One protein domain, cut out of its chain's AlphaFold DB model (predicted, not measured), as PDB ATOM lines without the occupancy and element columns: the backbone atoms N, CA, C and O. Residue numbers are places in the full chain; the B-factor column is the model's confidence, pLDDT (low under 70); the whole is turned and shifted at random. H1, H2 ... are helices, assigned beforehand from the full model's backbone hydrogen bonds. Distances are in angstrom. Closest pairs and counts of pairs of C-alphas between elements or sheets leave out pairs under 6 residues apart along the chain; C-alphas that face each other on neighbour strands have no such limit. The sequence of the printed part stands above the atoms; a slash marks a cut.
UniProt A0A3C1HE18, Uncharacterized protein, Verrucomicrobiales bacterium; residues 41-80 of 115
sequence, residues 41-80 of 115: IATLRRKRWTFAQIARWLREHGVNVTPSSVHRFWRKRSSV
ATOM      1  N   ILE A  41     -34.909 -25.951  -1.798       79.56
ATOM      2  CA  ILE A  41     -34.914 -27.426  -1.785       79.56
ATOM      3  C   ILE A  41     -33.756 -27.969  -0.931       79.56
ATOM      4  O   ILE A  41     -33.968 -28.876  -0.125       79.56
ATOM      5  N   ALA A  42     -32.548 -27.408  -1.050       78.31
ATOM      6  CA  ALA A  42     -31.400 -27.797  -0.229       78.31
ATOM      7  C   ALA A  42     -31.620 -27.506   1.267       78.31
ATOM      8  O   ALA A  42     -31.367 -28.369   2.110       78.31
ATOM      9  N   THR A  43     -32.157 -26.334   1.604       83.31
ATOM     10  CA  THR A  43     -32.462 -25.924   2.985       83.31
ATOM     11  C   THR A  43     -33.546 -26.805   3.612       83.31
ATOM     12  O   THR A  43     -33.393 -27.274   4.740       83.31
ATOM     13  N   LEU A  44     -34.607 -27.115   2.865       83.31
ATOM     14  CA  LEU A  44     -35.665 -28.034   3.293       83.31
ATOM     15  C   LEU A  44     -35.127 -29.466   3.477       83.31
ATOM     16  O   LEU A  44     -35.512 -30.153   4.425       83.31
ATOM     17  N   ARG A  45     -34.172 -29.908   2.644       82.44
ATOM     18  CA  ARG A  45     -33.494 -31.207   2.808       82.44
ATOM     19  C   ARG A  45     -32.597 -31.258   4.047       82.44
ATOM     20  O   ARG A  45     -32.643 -32.267   4.747       82.44
ATOM     21  N   ARG A  46     -31.870 -30.180   4.385       81.19
ATOM     22  CA  ARG A  46     -31.151 -30.064   5.676       81.19
ATOM     23  C   ARG A  46     -32.117 -30.171   6.861       81.19
ATOM     24  O   ARG A  46     -31.837 -30.895   7.808       81.19
ATOM     25  N   LYS A  47     -33.302 -29.556   6.757       85.12
ATOM     26  CA  LYS A  47     -34.405 -29.667   7.733       85.12
ATOM     27  C   LYS A  47     -35.126 -31.034   7.737       85.12
ATOM     28  O   LYS A  47     -36.160 -31.154   8.384       85.12
ATOM     29  N   ARG A  48     -34.616 -32.063   7.037       84.62
ATOM     30  CA  ARG A  48     -35.194 -33.425   6.923       84.62
ATOM     31  C   ARG A  48     -36.589 -33.501   6.267       84.62
ATOM     32  O   ARG A  48     -37.262 -34.522   6.396       84.62
ATOM     33  N   TRP A  49     -37.024 -32.487   5.510       86.38
ATOM     34  CA  TRP A  49     -38.336 -32.520   4.846       86.38
ATOM     35  C   TRP A  49     -38.397 -33.573   3.730       86.38
ATOM     36  O   TRP A  49     -37.440 -33.789   2.975       86.38
ATOM     37  N   THR A  50     -39.560 -34.212   3.597       86.94
ATOM     38  CA  THR A  50     -39.834 -35.200   2.544       86.94
ATOM     39  C   THR A  50     -40.052 -34.535   1.181       86.94
ATOM     40  O   THR A  50     -40.497 -33.389   1.087       86.94
ATOM     41  N   PHE A  51     -39.815 -35.271   0.090       83.44
ATOM     42  CA  PHE A  51     -40.050 -34.766  -1.271       83.44
ATOM     43  C   PHE A  51     -41.507 -34.331  -1.518       83.44
ATOM     44  O   PHE A  51     -41.741 -33.415  -2.302       83.44
ATOM     45  N   ALA A  52     -42.480 -34.947  -0.834       84.69
ATOM     46  CA  ALA A  52     -43.890 -34.566  -0.906       84.69
ATOM     47  C   ALA A  52     -44.164 -33.213  -0.225       84.69
ATOM     48  O   ALA A  52     -44.862 -32.375  -0.796       84.69
ATOM     49  N   GLN A  53     -43.568 -32.963   0.948       85.56
ATOM     50  CA  GLN A  53     -43.651 -31.663   1.628       85.56
ATOM     51  C   GLN A  53     -42.959 -30.564   0.812       85.56
ATOM     52  O   GLN A  53     -43.530 -29.492   0.633       85.56
ATOM     53  N   ILE A  54     -41.784 -30.852   0.239       85.38
ATOM     54  CA  ILE A  54     -41.069 -29.927  -0.655       85.38
ATOM     55  C   ILE A  54     -41.914 -29.616  -1.902       85.38
ATOM     56  O   ILE A  54     -42.042 -28.457  -2.274       85.38
ATOM     57  N   ALA A  55     -42.557 -30.613  -2.519       85.25
ATOM     58  CA  ALA A  55     -43.453 -30.399  -3.659       85.25
ATOM     59  C   ALA A  55     -44.758 -29.660  -3.296       85.25
ATOM     60  O   ALA A  55     -45.357 -29.017  -4.156       85.25
ATOM     61  N   ARG A  56     -45.234 -29.734  -2.044       86.19
ATOM     62  CA  ARG A  56     -46.345 -28.891  -1.566       86.19
ATOM     63  C   ARG A  56     -45.893 -27.441  -1.390       86.19
ATOM     64  O   ARG A  56     -46.547 -26.558  -1.920       86.19
ATOM     65  N   TRP A  57     -44.744 -27.220  -0.753       86.00
ATOM     66  CA  TRP A  57     -44.151 -25.889  -0.596       86.00
ATOM     67  C   TRP A  57     -43.868 -25.220  -1.951       86.00
ATOM     68  O   TRP A  57     -44.271 -24.088  -2.176       86.00
ATOM     69  N   LEU A  58     -43.280 -25.942  -2.912       84.00
ATOM     70  CA  LEU A  58     -43.031 -25.411  -4.260       84.00
ATOM     71  C   LEU A  58     -44.319 -25.026  -5.009       84.00
ATOM     72  O   LEU A  58     -44.298 -24.061  -5.766       84.00
ATOM     73  N   ARG A  59     -45.434 -25.734  -4.773       84.44
ATOM     74  CA  ARG A  59     -46.746 -25.384  -5.344       84.44
ATOM     75  C   ARG A  59     -47.333 -24.114  -4.732       84.44
ATOM     76  O   ARG A  59     -47.853 -23.303  -5.486       84.44
ATOM     77  N   GLU A  60     -47.177 -23.919  -3.422       83.69
ATOM     78  CA  GLU A  60     -47.532 -22.667  -2.729       83.69
ATOM     79  C   GLU A  60     -46.765 -21.464  -3.308       83.69
ATOM     80  O   GLU A  60     -47.312 -20.389  -3.509       83.69
ATOM     81  N   HIS A  61     -45.500 -21.680  -3.678       79.69
ATOM     82  CA  HIS A  61     -44.647 -20.700  -4.357       79.69
ATOM     83  C   HIS A  61     -44.878 -20.621  -5.887       79.69
ATOM     84  O   HIS A  61     -44.012 -20.152  -6.624       79.69
ATOM     85  N   GLY A  62     -46.027 -21.090  -6.390       78.81
ATOM     86  CA  GLY A  62     -46.435 -20.963  -7.797       78.81
ATOM     87  C   GLY A  62     -45.811 -21.972  -8.773       78.81
ATOM     88  O   GLY A  62     -46.054 -21.901  -9.981       78.81
ATOM     89  N   VAL A  63     -45.025 -22.945  -8.299       77.00
ATOM     90  CA  VAL A  63     -44.363 -23.936  -9.161       77.00
ATOM     91  C   VAL A  63     -45.081 -25.278  -9.103       77.00
ATOM     92  O   VAL A  63     -44.917 -26.070  -8.174       77.00
ATOM     93  N   ASN A  64     -45.849 -25.584 -10.151       79.06
ATOM     94  CA  ASN A  64     -46.540 -26.866 -10.244       79.06
ATOM     95  C   ASN A  64     -45.556 -28.023 -10.513       79.06
ATOM     96  O   ASN A  64     -45.163 -28.272 -11.655       79.06
ATOM     97  N   VAL A  65     -45.135 -28.718  -9.451       78.00
ATOM     98  CA  VAL A  65     -44.208 -29.862  -9.503       78.00
ATOM     99  C   VAL A  65     -44.755 -31.087  -8.779       78.00
ATOM    100  O   VAL A  65     -45.350 -31.003  -7.705       78.00
ATOM    101  N   THR A  66     -44.478 -32.260  -9.343       84.38
ATOM    102  CA  THR A  66     -44.742 -33.550  -8.696       84.38
ATOM    103  C   THR A  66     -43.579 -33.948  -7.775       84.38
ATOM    104  O   THR A  66     -42.425 -33.602  -8.059       84.38
ATOM    105  N   PRO A  67     -43.820 -34.732  -6.703       81.94
ATOM    106  CA  PRO A  67     -42.747 -35.238  -5.838       81.94
ATOM    107  C   PRO A  67     -41.707 -36.061  -6.616       81.94
ATOM    108  O   PRO A  67     -40.511 -35.973  -6.337       81.94
ATOM    109  N   SER A  68     -42.138 -36.789  -7.651       82.50
ATOM    110  CA  SER A  68     -41.264 -37.517  -8.579       82.50
ATOM    111  C   SER A  68     -40.294 -36.596  -9.325       82.50
ATOM    112  O   SER A  68     -39.135 -36.960  -9.518       82.50
ATOM    113  N   SER A  69     -40.735 -35.390  -9.704       79.94
ATOM    114  CA  SER A  69     -39.889 -34.388 -10.363       79.94
ATOM    115  C   SER A  69     -38.826 -33.833  -9.408       79.94
ATOM    116  O   SER A  69     -37.646 -33.807  -9.756       79.94
ATOM    117  N   VAL A  70     -39.204 -33.509  -8.162       81.25
ATOM    118  CA  VAL A  70     -38.260 -33.075  -7.109       81.25
ATOM    119  C   VAL A  70     -37.221 -34.167  -6.812       81.25
ATOM    120  O   VAL A  70     -36.028 -33.883  -6.715       81.25
ATOM    121  N   HIS A  71     -37.644 -35.430  -6.723       82.94
ATOM    122  CA  HIS A  71     -36.747 -36.566  -6.506       82.94
ATOM    123  C   HIS A  71     -35.799 -36.809  -7.696       82.94
ATOM    124  O   HIS A  71     -34.601 -37.004  -7.483       82.94
ATOM    125  N   ARG A  72     -36.290 -36.740  -8.945       80.38
ATOM    126  CA  ARG A  72     -35.453 -36.849 -10.157       80.38
ATOM    127  C   ARG A  72     -34.432 -35.712 -10.236       80.38
ATOM    128  O   ARG A  72     -33.277 -35.963 -10.567       80.38
ATOM    129  N   PHE A  73     -34.847 -34.491  -9.902       77.25
ATOM    130  CA  PHE A  73     -33.990 -33.310  -9.850       77.25
ATOM    131  C   PHE A  73     -32.874 -33.458  -8.807       77.25
ATOM    132  O   PHE A  73     -31.701 -33.298  -9.137       77.25
ATOM    133  N   TRP A  74     -33.226 -33.858  -7.578       78.25
ATOM    134  CA  TRP A  74     -32.253 -34.118  -6.515       78.25
ATOM    135  C   TRP A  74     -31.253 -35.211  -6.912       78.25
ATOM    136  O   TRP A  74     -30.047 -35.006  -6.808       78.25
ATOM    137  N   ARG A  75     -31.748 -36.341  -7.439       79.06
ATOM    138  CA  ARG A  75     -30.913 -37.470  -7.876       79.06
ATOM    139  C   ARG A  75     -29.953 -37.085  -9.002       79.06
ATOM    140  O   ARG A  75     -28.788 -37.452  -8.942       79.06
ATOM    141  N   LYS A  76     -30.421 -36.336 -10.010       68.31
ATOM    142  CA  LYS A  76     -29.571 -35.884 -11.127       68.31
ATOM    143  C   LYS A  76     -28.409 -35.013 -10.632       68.31
ATOM    144  O   LYS A  76     -27.356 -35.026 -11.251       68.31
ATOM    145  N   ARG A  77     -28.589 -34.285  -9.523       63.88
ATOM    146  CA  ARG A  77     -27.558 -33.417  -8.940       63.88
ATOM    147  C   ARG A  77     -26.565 -34.165  -8.045       63.88
ATOM    148  O   ARG A  77     -25.399 -33.815  -8.067       63.88
ATOM    149  N   SER A  78     -26.987 -35.217  -7.338       59.88
ATOM    150  CA  SER A  78     -26.082 -36.102  -6.576       59.88
ATOM    151  C   SER A  78     -25.274 -37.083  -7.439       59.88
ATOM    152  O   SER A  78     -24.517 -37.877  -6.903       59.88
ATOM    153  N   SER A  79     -25.476 -37.086  -8.759       56.69
ATOM    154  CA  SER A  79     -24.631 -37.810  -9.723       56.69
ATOM    155  C   SER A  79     -23.689 -36.877 -10.494       56.69
ATOM    156  O   SER A  79     -23.051 -37.316 -11.444       56.69
ATOM    157  N   VAL A  80     -23.619 -35.601 -10.101       56.34
ATOM    158  CA  VAL A  80     -22.556 -34.670 -10.497       56.34
ATOM    159  C   VAL A  80     -21.594 -34.578  -9.313       56.34
ATOM    160  O   VAL A  80     -21.549 -33.574  -8.606       56.34
TER     161      VAL A  80
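Overview. This is residues 41 to 80 of the 115 residues of an uncharacterized protein of Verrucomicrobiales bacterium (UniProt A0A3C1HE18). Two helices, H2 and H3, meet near their first residues and make an L, and the short helix H1 begins in the opening of that L beside H2 and runs outward from it. The link from the last residue of H2 folds back to the corner, where H3 starts, and residues 75 to 80, at the far end of H3 and beyond it, stick out free. The printed part has 40 residues, with three named helices in the order H1, H2, H3 and no named strand; the class is all helix. The whole is compact, with a radius of gyration of the C-alphas of 9.8 A, and the C-alphas span 29 by 20 by 13 A along their three main axes.

Arrangement. H1, residues 41 to 46, is close to but not clearly touching H2, residues 51 to 60, with 2 pairs of C-alphas within 8 A. The closest C-alphas of these two are those of Ile 41 and Ile 54, 6.7 A apart. Their lines stand at a steep tilt of 46 degrees, and they run opposite ways. H2 touches H3, residues 67 to 77, with 9 pairs of C-alphas within 8 A. The closest C-alphas of H2 and H3 are those of Ala 52 and Pro 67, 5.1 A apart. Their lines are only just about perpendicular, at 72 degrees. H1 and H3 are only just apart, their closest C-alphas being 8.5 A from each other. In H1, H2 and H3 every backbone O of residue i is within hydrogen-bond range of the N of residue i+4 where both lie in the helix.

Along the chain. H1 runs from Ile 41, whose C-alpha is at (-34.914, -27.426, -1.785), to Arg 46, and is 8.8 A long from first to last C-alpha. H2 runs from Phe 51, with its C-alpha at (-40.050, -34.766, -1.271), to Glu 60, over 14.3 A. H3, the longest helix by residues, has 11 residues from Pro 67 to Arg 77 and measures 15.6 A; its last C-alpha, that of Arg 77, is at (-27.558, -33.417, -8.940).

Size, cuts and confidence. The two C-alphas farthest apart are those of Glu 60 and Val 80, at 28.8 A, while the first and last printed C-alphas, those of Ile 41 and Val 80, are 16.8 A apart. The printed part has no cut. The link from H1 to H2, with 4 residues, is tight, and the link from H2 to H3, with 6 residues, is short; no link is long. The mean pLDDT of the printed part is 79.6, and the model's confidence is under 70 at residues 76 to 80.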